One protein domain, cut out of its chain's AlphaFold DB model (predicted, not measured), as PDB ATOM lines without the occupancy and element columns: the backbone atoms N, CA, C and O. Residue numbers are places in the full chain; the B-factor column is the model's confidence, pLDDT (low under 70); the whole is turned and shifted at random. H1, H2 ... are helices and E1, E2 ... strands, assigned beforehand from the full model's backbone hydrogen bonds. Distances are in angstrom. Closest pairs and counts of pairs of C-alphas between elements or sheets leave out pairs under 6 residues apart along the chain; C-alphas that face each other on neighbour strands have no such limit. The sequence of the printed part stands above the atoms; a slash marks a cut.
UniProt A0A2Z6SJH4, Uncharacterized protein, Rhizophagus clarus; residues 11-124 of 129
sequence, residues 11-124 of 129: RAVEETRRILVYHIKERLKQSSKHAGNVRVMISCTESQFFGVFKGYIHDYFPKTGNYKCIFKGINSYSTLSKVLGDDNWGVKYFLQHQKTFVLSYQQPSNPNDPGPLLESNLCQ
ATOM      1  N   ARG A  11       8.812 -45.384  24.496       92.38
ATOM      2  CA  ARG A  11       8.867 -44.365  23.432       92.38
ATOM      3  C   ARG A  11       7.674 -43.404  23.447       92.38
ATOM      4  O   ARG A  11       7.863 -42.210  23.239       92.38
ATOM      5  N   ALA A  12       6.468 -43.905  23.706       91.00
ATOM      6  CA  ALA A  12       5.269 -43.071  23.780       91.00
ATOM      7  C   ALA A  12       5.254 -42.219  25.061       91.00
ATOM      8  O   ALA A  12       4.751 -41.092  25.056       91.00
ATOM      9  N   VAL A  13       5.834 -42.733  26.151       92.06
ATOM     10  CA  VAL A  13       6.031 -41.976  27.394       92.06
ATOM     11  C   VAL A  13       7.040 -40.845  27.177       92.06
ATOM     12  O   VAL A  13       6.757 -39.707  27.544       92.06
ATOM     13  N   GLU A  14       8.163 -41.116  26.506       92.75
ATOM     14  CA  GLU A  14       9.169 -40.105  26.147       92.75
ATOM     15  C   GLU A  14       8.608 -39.006  25.243       92.75
ATOM     16  O   GLU A  14       8.863 -37.819  25.448       92.75
ATOM     17  N   GLU A  15       7.813 -39.372  24.240       92.12
ATOM     18  CA  GLU A  15       7.173 -38.399  23.355       92.12
ATOM     19  C   GLU A  15       6.195 -37.506  24.125       92.12
ATOM     20  O   GLU A  15       6.246 -36.278  24.021       92.12
ATOM     21  N   THR A  16       5.376 -38.111  24.990       92.44
ATOM     22  CA  THR A  16       4.479 -37.375  25.889       92.44
ATOM     23  C   THR A  16       5.270 -36.414  26.775       92.44
ATOM     24  O   THR A  16       4.903 -35.248  26.917       92.44
ATOM     25  N   ARG A  17       6.386 -36.872  27.347       92.50
ATOM     26  CA  ARG A  17       7.268 -36.072  28.197       92.50
ATOM     27  C   ARG A  17       7.823 -34.853  27.459       92.50
ATOM     28  O   ARG A  17       7.751 -33.746  27.989       92.50
ATOM     29  N   ARG A  18       8.288 -35.020  26.218       89.44
ATOM     30  CA  ARG A  18       8.766 -33.908  25.373       89.44
ATOM     31  C   ARG A  18       7.671 -32.879  25.098       89.44
ATOM     32  O   ARG A  18       7.925 -31.681  25.222       89.44
ATOM     33  N   ILE A  19       6.454 -33.333  24.792       89.38
ATOM     34  CA  ILE A  19       5.291 -32.454  24.586       89.38
ATOM     35  C   ILE A  19       4.973 -31.667  25.868       89.38
ATOM     36  O   ILE A  19       4.746 -30.455  25.815       89.38
ATOM     37  N   LEU A  20       5.007 -32.326  27.034       89.50
ATOM     38  CA  LEU A  20       4.804 -31.671  28.330       89.50
ATOM     39  C   LEU A  20       5.849 -30.577  28.578       89.50
ATOM     40  O   LEU A  20       5.483 -29.444  28.896       89.50
ATOM     41  N   VAL A  21       7.134 -30.894  28.399       88.38
ATOM     42  CA  VAL A  21       8.247 -29.951  28.579       88.38
ATOM     43  C   VAL A  21       8.092 -28.738  27.669       88.38
ATOM     44  O   VAL A  21       8.187 -27.605  28.149       88.38
ATOM     45  N   TYR A  22       7.805 -28.962  26.385       86.31
ATOM     46  CA  TYR A  22       7.596 -27.899  25.408       86.31
ATOM     47  C   TYR A  22       6.504 -26.924  25.874       86.31
ATOM     48  O   TYR A  22       6.758 -25.725  26.001       86.31
ATOM     49  N   HIS A  23       5.314 -27.429  26.217       84.25
ATOM     50  CA  HIS A  23       4.192 -26.579  26.619       84.25
ATOM     51  C   HIS A  23       4.409 -25.880  27.962       84.25
ATOM     52  O   HIS A  23       3.962 -24.747  28.146       84.25
ATOM     53  N   ILE A  24       5.097 -26.520  28.911       82.50
ATOM     54  CA  ILE A  24       5.453 -25.872  30.178       82.50
ATOM     55  C   ILE A  24       6.404 -24.703  29.904       82.50
ATOM     56  O   ILE A  24       6.123 -23.579  30.321       82.50
ATOM     57  N   LYS A  25       7.489 -24.936  29.159       81.00
ATOM     58  CA  LYS A  25       8.498 -23.912  28.849       81.00
ATOM     59  C   LYS A  25       7.962 -22.785  27.967       81.00
ATOM     60  O   LYS A  25       8.350 -21.636  28.150       81.00
ATOM     61  N   GLU A  26       7.037 -23.076  27.059       79.31
ATOM     62  CA  GLU A  26       6.311 -22.068  26.277       79.31
ATOM     63  C   GLU A  26       5.489 -21.128  27.182       79.31
ATOM     64  O   GLU A  26       5.426 -19.915  26.954       79.31
ATOM     65  N   ARG A  27       4.864 -21.673  28.235       76.38
ATOM     66  CA  ARG A  27       3.978 -20.926  29.144       76.38
ATOM     67  C   ARG A  27       4.716 -20.177  30.251       76.38
ATOM     68  O   ARG A  27       4.166 -19.208  30.782       76.38
ATOM     69  N   LEU A  28       5.942 -20.575  30.588       74.00
ATOM     70  CA  LEU A  28       6.807 -19.830  31.502       74.00
ATOM     71  C   LEU A  28       7.236 -18.502  30.836       74.00
ATOM     72  O   LEU A  28       8.029 -18.463  29.896       74.00
ATOM     73  N   LYS A  29       6.674 -17.371  31.291       62.88
ATOM     74  CA  LYS A  29       7.061 -16.032  30.805       62.88
ATOM     75  C   LYS A  29       8.465 -15.668  31.315       62.88
ATOM     76  O   LYS A  29       8.770 -15.889  32.478       62.88
ATOM     77  N   GLN A  30       9.272 -15.006  30.475       54.47
ATOM     78  CA  GLN A  30      10.595 -14.464  30.850       54.47
ATOM     79  C   GLN A  30      10.517 -13.341  31.901       54.47
ATOM     80  O   GLN A  30      11.525 -12.981  32.499       54.47
ATOM     81  N   SER A  31       9.341 -12.741  32.113       49.03
ATOM     82  CA  SER A  31       9.204 -11.572  32.972       49.03
ATOM     83  C   SER A  31       8.772 -11.955  34.387       49.03
ATOM     84  O   SER A  31       7.637 -12.365  34.629       49.03
ATOM     85  N   SER A  32       9.672 -11.693  35.336       51.16
ATOM     86  CA  SER A  32       9.514 -11.730  36.802       51.16
ATOM     87  C   SER A  32       8.280 -11.004  37.366       51.16
ATOM     88  O   SER A  32       8.019 -11.062  38.563       51.16
ATOM     89  N   LYS A  33       7.495 -10.325  36.520       51.72
ATOM     90  CA  LYS A  33       6.314  -9.540  36.898       51.72
ATOM     91  C   LYS A  33       5.083 -10.391  37.229       51.72
ATOM     92  O   LYS A  33       4.119  -9.854  37.756       51.72
ATOM     93  N   HIS A  34       5.088 -11.688  36.910       49.78
ATOM     94  CA  HIS A  34       3.997 -12.612  37.246       49.78
ATOM     95  C   HIS A  34       4.514 -13.729  38.156       49.78
ATOM     96  O   HIS A  34       4.558 -14.896  37.772       49.78
ATOM     97  N   ALA A  35       4.919 -13.361  39.372       51.34
ATOM     98  CA  ALA A  35       5.116 -14.310  40.460       51.34
ATOM     99  C   ALA A  35       3.735 -14.818  40.917       51.34
ATOM    100  O   ALA A  35       3.098 -14.239  41.791       51.34
ATOM    101  N   GLY A  36       3.221 -15.852  40.254       60.56
ATOM    102  CA  GLY A  36       1.914 -16.432  40.548       60.56
ATOM    103  C   GLY A  36       1.791 -17.858  40.025       60.56
ATOM    104  O   GLY A  36       2.651 -18.341  39.290       60.56
ATOM    105  N   ASN A  37       0.710 -18.541  40.407       66.44
ATOM    106  CA  ASN A  37       0.445 -19.912  39.975       66.44
ATOM    107  C   ASN A  37       0.300 -19.978  38.443       66.44
ATOM    108  O   ASN A  37      -0.686 -19.497  37.884       66.44
ATOM    109  N   VAL A  38       1.268 -20.595  37.762       70.19
ATOM    110  CA  VAL A  38       1.199 -20.855  36.318       70.19
ATOM    111  C   VAL A  38       0.386 -22.125  36.096       70.19
ATOM    112  O   VAL A  38       0.784 -23.212  36.511       70.19
ATOM    113  N   ARG A  39      -0.766 -21.999  35.432       73.94
ATOM    114  CA  ARG A  39      -1.584 -23.143  35.018       73.94
ATOM    115  C   ARG A  39      -1.304 -23.469  33.554       73.94
ATOM    116  O   ARG A  39      -1.538 -22.638  32.680       73.94
ATOM    117  N   VAL A  40      -0.856 -24.693  33.296       74.88
ATOM    118  CA  VAL A  40      -0.649 -25.239  31.949       74.88
ATOM    119  C   VAL A  40      -1.700 -26.322  31.718       74.88
ATOM    120  O   VAL A  40      -1.886 -27.191  32.565       74.88
ATOM    121  N   MET A  41      -2.436 -26.234  30.610       78.44
ATOM    122  CA  MET A  41      -3.393 -27.262  30.188       78.44
ATOM    123  C   MET A  41      -2.830 -27.962  28.961       78.44
ATOM    124  O   MET A  41      -2.436 -27.286  28.012       78.44
ATOM    125  N   ILE A  42      -2.782 -29.291  28.996       81.31
ATOM    126  CA  ILE A  42      -2.210 -30.117  27.933       81.31
ATOM    127  C   ILE A  42      -3.177 -31.263  27.673       81.31
ATOM    128  O   ILE A  42      -3.607 -31.938  28.610       81.31
ATOM    129  N   SER A  43      -3.527 -31.460  26.407       82.06
ATOM    130  CA  SER A  43      -4.350 -32.585  25.981       82.06
ATOM    131  C   SER A  43      -3.504 -33.856  26.014       82.06
ATOM    132  O   SER A  43      -2.594 -34.011  25.207       82.06
ATOM    133  N   CYS A  44      -3.786 -34.752  26.957       85.31
ATOM    134  CA  CYS A  44      -3.177 -36.078  27.027       85.31
ATOM    135  C   CYS A  44      -4.205 -37.103  27.520       85.31
ATOM    136  O   CYS A  44      -5.194 -36.751  28.168       85.31
ATOM    137  N   THR A  45      -3.991 -38.372  27.185       88.94
ATOM    138  CA  THR A  45      -4.809 -39.480  27.688       88.94
ATOM    139  C   THR A  45      -4.425 -39.839  29.125       88.94
ATOM    140  O   THR A  45      -3.336 -39.513  29.602       88.94
ATOM    141  N   GLU A  46      -5.304 -40.563  29.821       88.44
ATOM    142  CA  GLU A  46      -5.028 -41.072  31.170       88.44
ATOM    143  C   GLU A  46      -3.748 -41.925  31.210       88.44
ATOM    144  O   GLU A  46      -2.909 -41.721  32.085       88.44
ATOM    145  N   SER A  47      -3.544 -42.809  30.226       89.81
ATOM    146  CA  SER A  47      -2.333 -43.635  30.128       89.81
ATOM    147  C   SER A  47      -1.066 -42.816  29.885       89.81
ATOM    148  O   SER A  47      -0.017 -43.153  30.424       89.81
ATOM    149  N   GLN A  48      -1.145 -41.733  29.105       91.44
ATOM    150  CA  GLN A  48      -0.019 -40.823  28.868       91.44
ATOM    151  C   GLN A  48       0.375 -40.085  30.148       91.44
ATOM    152  O   GLN A  48       1.547 -40.076  30.525       91.44
ATOM    153  N   PHE A  49      -0.610 -39.515  30.848       90.19
ATOM    154  CA  PHE A  49      -0.374 -38.860  32.130       90.19
ATOM    155  C   PHE A  49       0.209 -39.847  33.142       90.19
ATOM    156  O   PHE A  49       1.215 -39.563  33.790       90.19
ATOM    157  N   PHE A  50      -0.403 -41.026  33.255       89.56
ATOM    158  CA  PHE A  50       0.075 -42.054  34.158       89.56
ATOM    159  C   PHE A  50       1.496 -42.475  33.794       89.56
ATOM    160  O   PHE A  50       2.344 -42.436  34.667       89.56
ATOM    161  N   GLY A  51       1.802 -42.776  32.531       91.75
ATOM    162  CA  GLY A  51       3.140 -43.185  32.093       91.75
ATOM    163  C   GLY A  51       4.248 -42.216  32.516       91.75
ATOM    164  O   GLY A  51       5.278 -42.654  33.019       91.75
ATOM    165  N   VAL A  52       4.019 -40.905  32.400       92.88
ATOM    166  CA  VAL A  52       5.012 -39.891  32.803       92.88
ATOM    167  C   VAL A  52       5.124 -39.763  34.326       92.88
ATOM    168  O   VAL A  52       6.221 -39.599  34.855       92.88
ATOM    169  N   PHE A  53       4.002 -39.833  35.047       91.94
ATOM    170  CA  PHE A  53       3.943 -39.545  36.484       91.94
ATOM    171  C   PHE A  53       3.769 -40.792  37.376       91.94
ATOM    172  O   PHE A  53       3.523 -40.643  38.576       91.94
ATOM    173  N   LYS A  54       3.902 -42.015  36.842       87.12
ATOM    174  CA  LYS A  54       3.775 -43.312  37.542       87.12
ATOM    175  C   LYS A  54       4.870 -43.420  38.605       87.12
ATOM    176  O   LYS A  54       5.986 -43.835  38.330       87.12
ATOM    177  N   GLY A  55       4.562 -42.975  39.821       89.12
ATOM    178  CA  GLY A  55       5.515 -42.851  40.935       89.12
ATOM    179  C   GLY A  55       5.461 -41.502  41.659       89.12
ATOM    180  O   GLY A  55       5.965 -41.378  42.767       89.12
ATOM    181  N   TYR A  56       4.794 -40.511  41.064       90.81
ATOM    182  CA  TYR A  56       4.656 -39.147  41.584       90.81
ATOM    183  C   TYR A  56       3.189 -38.703  41.723       90.81
ATOM    184  O   TYR A  56       2.903 -37.555  42.076       90.81
ATOM    185  N   ILE A  57       2.244 -39.606  41.459       90.88
ATOM    186  CA  ILE A  57       0.812 -39.399  41.687       90.88
ATOM    187  C   ILE A  57       0.529 -39.507  43.185       90.88
ATOM    188  O   ILE A  57       0.859 -40.510  43.812       90.88
ATOM    189  N   HIS A  58      -0.098 -38.473  43.740       90.75
ATOM    190  CA  HIS A  58      -0.441 -38.390  45.161       90.75
ATOM    191  C   HIS A  58      -1.901 -38.760  45.392       90.75
ATOM    192  O   HIS A  58      -2.206 -39.589  46.241       90.75
ATOM    193  N   ASP A  59      -2.791 -38.166  44.593       89.12
ATOM    194  CA  ASP A  59      -4.225 -38.390  44.696       89.12
ATOM    195  C   ASP A  59      -4.796 -38.794  43.337       89.12
ATOM    196  O   ASP A  59      -4.409 -38.277  42.282       89.12
ATOM    197  N   TYR A  60      -5.786 -39.676  43.391       87.81
ATOM    198  CA  TYR A  60      -6.681 -39.969  42.287       87.81
ATOM    199  C   TYR A  60      -8.115 -39.716  42.740       87.81
ATOM    200  O   TYR A  60      -8.509 -40.168  43.813       87.81
ATOM    201  N   PHE A  61      -8.897 -39.008  41.926       86.56
ATOM    202  CA  PHE A  61     -10.287 -38.662  42.212       86.56
ATOM    203  C   PHE A  61     -11.219 -39.475  41.303       86.56
ATOM    204  O   PHE A  61     -11.523 -39.038  40.190       86.56
ATOM    205  N   PRO A  62     -11.741 -40.639  41.749       84.00
ATOM    206  CA  PRO A  62     -12.462 -41.570  40.877       84.00
ATOM    207  C   PRO A  62     -13.733 -40.990  40.259       84.00
ATOM    208  O   PRO A  62     -14.116 -41.408  39.170       84.00
ATOM    209  N   LYS A  63     -14.377 -40.046  40.964       87.44
ATOM    210  CA  LYS A  63     -15.616 -39.385  40.534       87.44
ATOM    211  C   LYS A  63     -15.406 -38.451  39.342       87.44
ATOM    212  O   LYS A  63     -16.313 -38.304  38.539       87.44
ATOM    213  N   THR A  64     -14.238 -37.816  39.244       84.69
ATOM    214  CA  THR A  64     -13.928 -36.853  38.175       84.69
ATOM    215  C   THR A  64     -12.885 -37.373  37.190       84.69
ATOM    216  O   THR A  64     -12.650 -36.729  36.177       84.69
ATOM    217  N   GLY A  65     -12.240 -38.507  37.482       79.88
ATOM    218  CA  GLY A  65     -11.144 -39.049  36.676       79.88
ATOM    219  C   GLY A  65      -9.847 -38.242  36.776       79.88
ATOM    220  O   GLY A  65      -8.954 -38.423  35.957       79.88
ATOM    221  N   ASN A  66      -9.723 -37.351  37.766       84.31
ATOM    222  CA  ASN A  66      -8.563 -36.467  37.875       84.31
ATOM    223  C   ASN A  66      -7.422 -37.129  38.647       84.31
ATOM    224  O   ASN A  66      -7.633 -37.691  39.724       84.31
ATOM    225  N   TYR A  67      -6.207 -36.956  38.142       87.75
ATOM    226  CA  TYR A  67      -4.970 -37.257  38.853       87.75
ATOM    227  C   TYR A  67      -4.352 -35.979  39.398       87.75
ATOM    228  O   TYR A  67      -4.462 -34.910  38.792       87.75
ATOM    229  N   LYS A  68      -3.678 -36.089  40.540       88.75
ATOM    230  CA  LYS A  68      -2.976 -34.970  41.157       88.75
ATOM    231  C   LYS A  68      -1.580 -35.390  41.585       88.75
ATOM    232  O   LYS A  68      -1.407 -36.313  42.379       88.75
ATOM    233  N   CYS A  69      -0.600 -34.648  41.089       89.44
ATOM    234  CA  CYS A  69       0.798 -34.736  41.487       89.44
ATOM    235  C   CYS A  69       1.167 -33.443  42.217       89.44
ATOM    236  O   CYS A  69       0.784 -32.354  41.783       89.44
ATOM    237  N   ILE A  70       1.872 -33.547  43.340       88.75
ATOM    238  CA  ILE A  70       2.250 -32.402  44.168       88.75
ATOM    239  C   ILE A  70       3.766 -32.426  44.357       88.75
ATOM    240  O   ILE A  70       4.295 -33.289  45.043       88.75
ATOM    241  N   PHE A  71       4.469 -31.448  43.795       85.62
ATOM    242  CA  PHE A  71       5.910 -31.290  43.991       85.62
ATOM    243  C   PHE A  71       6.143 -30.115  44.944       85.62
ATOM    244  O   PHE A  71       5.748 -28.989  44.652       85.62
ATOM    245  N   LYS A  72       6.724 -30.378  46.120       83.88
ATOM    246  CA  LYS A  72       6.947 -29.384  47.186       83.88
ATOM    247  C   LYS A  72       8.368 -29.487  47.739       83.88
ATOM    248  O   LYS A  72       8.999 -30.536  47.649       83.88
ATOM    249  N   GLY A  73       8.839 -28.404  48.353       81.12
ATOM    250  CA  GLY A  73      10.147 -28.341  49.011       81.12
ATOM    251  C   GLY A  73      11.303 -27.981  48.075       81.12
ATOM    252  O   GLY A  73      11.117 -27.761  46.879       81.12
ATOM    253  N   ILE A  74      12.508 -27.926  48.643       76.31
ATOM    254  CA  ILE A  74      13.748 -27.482  47.975       76.31
ATOM    255  C   ILE A  74      14.095 -28.379  46.772       76.31
ATOM    256  O   ILE A  74      14.605 -27.906  45.764       76.31
ATOM    257  N   ASN A  75      13.713 -29.657  46.832       81.88
ATOM    258  CA  ASN A  75      13.971 -30.644  45.780       81.88
ATOM    259  C   ASN A  75      12.852 -30.727  44.726       81.88
ATOM    260  O   ASN A  75      12.857 -31.628  43.889       81.88
ATOM    261  N   SER A  76      11.856 -29.839  44.772       80.12
ATOM    262  CA  SER A  76      10.718 -29.881  43.846       80.12
ATOM    263  C   SER A  76      11.157 -29.712  42.392       80.12
ATOM    264  O   SER A  76      10.753 -30.510  41.551       80.12
ATOM    265  N   TYR A  77      12.042 -28.747  42.120       79.00
ATOM    266  CA  TYR A  77      12.605 -28.521  40.788       79.00
ATOM    267  C   TYR A  77      13.409 -29.720  40.286       79.00
ATOM    268  O   TYR A  77      13.139 -30.202  39.194       79.00
ATOM    269  N   SER A  78      14.324 -30.261  41.094       83.81
ATOM    270  CA  SER A  78      15.132 -31.421  40.689       83.81
ATOM    271  C   SER A  78      14.293 -32.685  40.486       83.81
ATOM    272  O   SER A  78      14.586 -33.493  39.610       83.81
ATOM    273  N   THR A  79      13.218 -32.855  41.257       87.06
ATOM    274  CA  THR A  79      12.263 -33.953  41.057       87.06
ATOM    275  C   THR A  79      11.500 -33.776  39.746       87.06
ATOM    276  O   THR A  79      11.388 -34.723  38.974       87.06
ATOM    277  N   LEU A  80      11.018 -32.563  39.465       86.31
ATOM    278  CA  LEU A  80      10.347 -32.236  38.207       86.31
ATOM    279  C   LEU A  80      11.260 -32.454  37.000       86.31
ATOM    280  O   LEU A  80      10.809 -33.060  36.033       86.31
ATOM    281  N   SER A  81      12.530 -32.046  37.073       87.38
ATOM    282  CA  SER A  81      13.493 -32.299  35.999       87.38
ATOM    283  C   SER A  81      13.679 -33.787  35.731       87.38
ATOM    284  O   SER A  81      13.671 -34.201  34.580       87.38
ATOM    285  N   LYS A  82      13.772 -34.617  36.779       89.44
ATOM    286  CA  LYS A  82      13.895 -36.078  36.634       89.44
ATOM    287  C   LYS A  82      12.653 -36.708  36.012       89.44
ATOM    288  O   LYS A  82      12.770 -37.544  35.127       89.44
ATOM    289  N   VAL A  83      11.465 -36.300  36.459       90.81
ATOM    290  CA  VAL A  83      10.183 -36.785  35.916       90.81
ATOM    291  C   VAL A  83      10.033 -36.417  34.445       90.81
ATOM    292  O   VAL A  83       9.562 -37.220  33.637       90.81
ATOM    293  N   LEU A  84      10.425 -35.190  34.109       90.19
ATOM    294  CA  LEU A  84      10.274 -34.620  32.779       90.19
ATOM    295  C   LEU A  84      11.510 -34.794  31.891       90.19
ATOM    296  O   LEU A  84      11.467 -34.391  30.734       90.19
ATOM    297  N   GLY A  85      12.563 -35.451  32.384       88.12
ATOM    298  CA  GLY A  85      13.789 -35.733  31.636       88.12
ATOM    299  C   GLY A  85      14.492 -34.483  31.100       88.12
ATOM    300  O   GLY A  85      15.121 -34.551  30.048       88.12
ATOM    301  N   ASP A  86      14.343 -33.337  31.768       83.94
ATOM    302  CA  ASP A  86      14.874 -32.057  31.299       83.94
ATOM    303  C   ASP A  86      15.323 -31.179  32.475       83.94
ATOM    304  O   ASP A  86      14.510 -30.728  33.283       83.94
ATOM    305  N   ASP A  87      16.632 -30.931  32.554       79.75
ATOM    306  CA  ASP A  87      17.257 -30.043  33.544       79.75
ATOM    307  C   ASP A  87      17.411 -28.594  33.038       79.75
ATOM    308  O   ASP A  87      17.684 -27.668  33.806       79.75
ATOM    309  N   ASN A  88      17.187 -28.361  31.744       76.00
ATOM    310  CA  ASN A  88      17.459 -27.116  31.031       76.00
ATOM    311  C   ASN A  88      16.260 -26.157  31.059       76.00
ATOM    312  O   ASN A  88      15.762 -25.696  30.026       76.00
ATOM    313  N   TRP A  89      15.799 -25.809  32.258       73.75
ATOM    314  CA  TRP A  89      14.652 -24.915  32.469       73.75
ATOM    315  C   TRP A  89      14.880 -23.462  32.021       73.75
ATOM    316  O   TRP A  89      13.917 -22.714  31.873       73.75
ATOM    317  N   GLY A  90      16.131 -23.069  31.753       65.88
ATOM    318  CA  GLY A  90      16.487 -21.772  31.160       65.88
ATOM    319  C   GLY A  90      16.229 -21.664  29.650       65.88
ATOM    320  O   GLY A  90      16.427 -20.594  29.072       65.88
ATOM    321  N   VAL A  91      15.803 -22.754  29.002       71.38
ATOM    322  CA  VAL A  91      15.424 -22.785  27.583       71.38
ATOM    323  C   VAL A  91      13.934 -22.481  27.446       71.38
ATOM    324  O   VAL A  91      13.098 -23.102  28.099       71.38
ATOM    325  N   LYS A  92      13.587 -21.562  26.548       71.75
ATOM    326  CA  LYS A  92      12.217 -21.210  26.180       71.75
ATOM    327  C   LYS A  92      11.908 -21.684  24.766       71.75
ATOM    328  O   LYS A  92      12.702 -21.441  23.865       71.75
ATOM    329  N   TYR A  93      10.735 -22.281  24.579       73.06
ATOM    330  CA  TYR A  93      10.237 -22.756  23.286       73.06
ATOM    331  C   TYR A  93       9.138 -21.835  22.724       73.06
ATOM    332  O   TYR A  93       8.411 -21.197  23.490       73.06
ATOM    333  N   PHE A  94       9.023 -21.768  21.394       74.12
ATOM    334  CA  PHE A  94       8.013 -21.002  20.652       74.12
ATOM    335  C   PHE A  94       7.315 -21.872  19.593       74.12
ATOM    336  O   PHE A  94       7.901 -22.837  19.106       74.12
ATOM    337  N   LEU A  95       6.108 -21.452  19.176       67.38
ATOM    338  CA  LEU A  95       5.176 -22.152  18.265       67.38
ATOM    339  C   LEU A  95       5.773 -22.701  16.950       67.38
ATOM    340  O   LEU A  95       5.173 -23.578  16.341       67.38
ATOM    341  N   GLN A  96       6.934 -22.211  16.503       72.88
ATOM    342  CA  GLN A  96       7.611 -22.631  15.264       72.88
ATOM    343  C   GLN A  96       8.844 -23.516  15.520       72.88
ATOM    344  O   GLN A  96       9.794 -23.478  14.745       72.88
ATOM    345  N   HIS A  97       8.883 -24.261  16.629       68.75
ATOM    346  CA  HIS A  97      10.061 -25.030  17.079       68.75
ATOM    347  C   HIS A  97      11.312 -24.174  17.353       68.75
ATOM    348  O   HIS A  97      12.395 -24.699  17.605       68.75
ATOM    349  N   GLN A  98      11.169 -22.848  17.359       71.44
ATOM    350  CA  GLN A  98      12.237 -21.938  17.749       71.44
ATOM    351  C   GLN A  98      12.465 -22.045  19.257       71.44
ATOM    352  O   GLN A  98      11.521 -22.229  20.034       71.44
ATOM    353  N   LYS A  99      13.719 -21.887  19.683       73.00
ATOM    354  CA  LYS A  99      14.090 -21.845  21.098       73.00
ATOM    355  C   LYS A  99      15.030 -20.681  21.387       73.00
ATOM    356  O   LYS A  99      15.884 -20.357  20.571       73.00
ATOM    357  N   THR A 100      14.888 -20.068  22.556       70.88
ATOM    358  CA  THR A 100      15.877 -19.127  23.106       70.88
ATOM    359  C   THR A 100      16.371 -19.660  24.437       70.88
ATOM    360  O   THR A 100      15.608 -20.271  25.180       70.88
ATOM    361  N   PHE A 101      17.648 -19.476  24.743       64.25
ATOM    362  CA  PHE A 101      18.247 -19.976  25.975       64.25
ATOM    363  C   PHE A 101      19.166 -18.911  26.563       64.25
ATOM    364  O   PHE A 101      19.808 -18.162  25.831       64.25
ATOM    365  N   VAL A 102      19.187 -18.816  27.891       59.62
ATOM    366  CA  VAL A 102      20.090 -17.922  28.618       59.62
ATOM    367  C   VAL A 102      21.209 -18.775  29.191       59.62
ATOM    368  O   VAL A 102      20.965 -19.623  30.046       59.62
ATOM    369  N   LEU A 103      22.430 -18.557  28.710       59.62
ATOM    370  CA  LEU A 103      23.625 -19.150  29.300       59.62
ATOM    371  C   LEU A 103      24.170 -18.194  30.355       59.62
ATOM    372  O   LEU A 103      24.438 -17.029  30.066       59.62
ATOM    373  N   SER A 104      24.361 -18.694  31.573       45.75
ATOM    374  CA  SER A 104      25.253 -18.041  32.524       45.75
ATOM    375  C   SER A 104      26.662 -18.526  32.214       45.75
ATOM    376  O   SER A 104      26.927 -19.725  32.287       45.75
ATOM    377  N   TYR A 105      27.559 -17.622  31.829       52.78
ATOM    378  CA  TYR A 105      28.959 -17.974  31.636       52.78
ATOM    379  C   TYR A 105      29.574 -18.296  33.004       52.78
ATOM    380  O   TYR A 105      29.827 -17.396  33.804       52.78
ATOM    381  N   GLN A 106      29.796 -19.578  33.293       52.84
ATOM    382  CA  GLN A 106      30.739 -19.976  34.333       52.84
ATOM    383  C   GLN A 106      32.114 -20.050  33.686       52.84
ATOM    384  O   GLN A 106      32.329 -20.817  32.748       52.84
ATOM    385  N   GLN A 107      33.027 -19.206  34.165       55.16
ATOM    386  CA  GLN A 107      34.412 -19.240  33.728       55.16
ATOM    387  C   GLN A 107      34.965 -20.642  34.015       55.16
ATOM    388  O   GLN A 107      34.849 -21.101  35.157       55.16
ATOM    389  N   PRO A 108      35.501 -21.345  33.003       58.44
ATOM    390  CA  PRO A 108      35.961 -22.704  33.198       58.44
ATOM    391  C   PRO A 108      37.077 -22.701  34.242       58.44
ATOM    392  O   PRO A 108      38.026 -21.921  34.164       58.44
ATOM    393  N   SER A 109      36.958 -23.578  35.237       58.28
ATOM    394  CA  SER A 109      37.974 -23.764  36.280       58.28
ATOM    395  C   SER A 109      39.318 -24.237  35.710       58.28
ATOM    396  O   SER A 109      40.339 -24.131  36.385       58.28
ATOM    397  N   ASN A 110      39.324 -24.737  34.470       65.75
ATOM    398  CA  ASN A 110      40.506 -25.152  33.732       65.75
ATOM    399  C   ASN A 110      40.580 -24.389  32.391       65.75
ATOM    400  O   ASN A 110      39.646 -24.486  31.598       65.75
ATOM    401  N   PRO A 111      41.670 -23.661  32.091       62.47
ATOM    402  CA  PRO A 111      41.811 -22.894  30.847       62.47
ATOM    403  C   PRO A 111      41.825 -23.744  29.563       62.47
ATOM    404  O   PRO A 111      41.707 -23.181  28.479       62.47
ATOM    405  N   ASN A 112      41.954 -25.071  29.672       68.38
ATOM    406  CA  ASN A 112      41.903 -26.002  28.537       68.38
ATOM    407  C   ASN A 112      40.534 -26.676  28.344       68.38
ATOM    408  O   ASN A 112      40.391 -27.498  27.441       68.38
ATOM    409  N   ASP A 113      39.551 -26.379  29.195       64.19
ATOM    410  CA  ASP A 113      38.197 -26.906  29.036       64.19
ATOM    411  C   ASP A 113      37.506 -26.132  27.900       64.19
ATOM    412  O   ASP A 113      37.441 -24.896  27.978       64.19
ATOM    413  N   PRO A 114      37.046 -26.788  26.815       57.16
ATOM    414  CA  PRO A 114      36.280 -26.109  25.783       57.16
ATOM    415  C   PRO A 114      35.039 -25.504  26.439       57.16
ATOM    416  O   PRO A 114      34.100 -26.201  26.808       57.16
ATOM    417  N   GLY A 115      35.067 -24.185  26.638       58.19
ATOM    418  CA  GLY A 115      34.002 -23.487  27.343       58.19
ATOM    419  C   GLY A 115      32.627 -23.760  26.715       58.19
ATOM    420  O   GLY A 115      32.542 -24.104  25.533       58.19
ATOM    421  N   PRO A 116      31.532 -23.533  27.458       53.91
ATOM    422  CA  PRO A 116      30.170 -23.937  27.077       53.91
ATOM    423  C   PRO A 116      29.667 -23.387  25.725       53.91
ATOM    424  O   PRO A 116      28.660 -23.855  25.202       53.91
ATOM    425  N   LEU A 117      30.370 -22.414  25.138       54.34
ATOM    426  CA  LEU A 117      30.105 -21.890  23.797       54.34
ATOM    427  C   LEU A 117      30.511 -22.860  22.674       54.34
ATOM    428  O   LEU A 117      29.906 -22.833  21.605       54.34
ATOM    429  N   LEU A 118      31.516 -23.716  22.879       51.38
ATOM    430  CA  LEU A 118      31.992 -24.632  21.838       51.38
ATOM    431  C   LEU A 118      31.037 -25.824  21.659       51.38
ATOM    432  O   LEU A 118      30.700 -26.163  20.528       51.38
ATOM    433  N   GLU A 119      30.517 -26.386  22.756       49.41
ATOM    434  CA  GLU A 119      29.535 -27.483  22.709       49.41
ATOM    435  C   GLU A 119      28.212 -27.075  22.051       49.41
ATOM    436  O   GLU A 119      27.618 -27.857  21.310       49.41
ATOM    437  N   SER A 120      27.764 -25.825  22.233       52.06
ATOM    438  CA  SER A 120      26.528 -25.352  21.596       52.06
ATOM    439  C   SER A 120      26.582 -25.335  20.064       52.06
ATOM    440  O   SER A 120      25.538 -25.481  19.432       52.06
ATOM    441  N   ASN A 121      27.777 -25.211  19.473       50.78
ATOM    442  CA  ASN A 121      27.959 -25.266  18.018       50.78
ATOM    443  C   ASN A 121      27.935 -26.709  17.477       50.78
ATOM    444  O   ASN A 121      27.642 -26.906  16.305       50.78
ATOM    445  N   LEU A 122      28.208 -27.720  18.312       44.12
ATOM    446  CA  LEU A 122      28.197 -29.137  17.914       44.12
ATOM    447  C   LEU A 122      26.780 -29.733  17.856       44.12
ATOM    448  O   LEU A 122      26.553 -30.699  17.135       44.12
ATOM    449  N   CYS A 123      25.820 -29.171  18.598       45.38
ATOM    450  CA  CYS A 123      24.421 -29.622  18.592       45.38
ATOM    451  C   CYS A 123      23.554 -28.972  17.498       45.38
ATOM    452  O   CYS A 123      22.347 -29.231  17.448       45.38
ATOM    453  N   GLN A 124      24.128 -28.104  16.664       49.56
ATOM    454  CA  GLN A 124      23.480 -27.640  15.443       49.56
ATOM    455  C   GLN A 124      23.803 -28.656  14.344       49.56
ATOM    456  O   GLN A 124      24.879 -28.613  13.757       49.56
TER     457      GLN A 124
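This is residues 11 to 124 of the 129 residues of an uncharacterized protein of Rhizophagus clarus (UniProt A0A2Z6SJH4). Helix H1 runs through the middle of a loose, elongated shape, with H2 and H3 packed on it at an angle. One hairpin, E1 and E2, reaches out near H2; E3 of a second hairpin, E3 and E4, packs on the last part of H1, and a long arm leads from E4 out to H4, away from the other helices. The printed part has 114 residues with four named helices and four named strands, in the order H1 H2 E1 E2 H3 E3 E4 H4; the class is mixed, with under half of the residues in named elements, and both two-stranded sheets are antiparallel. The radius of gyration of the C-alphas is 17.2 A, and they span 60 by 35 by 29 A.

Begin at H1, residues 11 to 27: with residues 12 to 17 alone it touches H2, residues 46 to 53, about perpendicular at 78 degrees, closest at the C-alphas of Val 13 and Gly 51, 5.6 A. In the hairpin of E1, residues 57 to 61, and E2, residues 66 to 69, look for N 58 and O 68, 2.9 A apart. With residues 17 to 21 alone, H1 touches H3, residues 76 to 84, at a steep tilt of 45 degrees, opposite ways, closest at the C-alphas of Arg 17 and Leu 84, 5.7 A. In the hairpin of E3, residues 91 to 93, and E4, residues 99 to 101, N 92 and O 100 are 2.8 A apart; the closest C-alphas of H1 and E3, those of Glu 26 and Tyr 93, are 5.0 A apart. H4, residues 116 to 122, touches no helix. Every O i to N i+4 pair is within hydrogen-bond range in H1, H2 and H3; in H4 0 of 3 are, and 2 of 4 O i to N i+3 pairs.

Find C-alpha 11 at (8.867, -44.365, 23.432); from there H1 runs 24.6 A. H3 is 12.0 A long and E1 11.1 A. H4 ends at C-alpha 122, (28.197, -29.137, 17.914).

The printed part has no cut. The links H1 to H2 and E4 to H4 are long. Residues 29 to 37, 90, 95, 97 and 101 to 124 have pLDDT under 70.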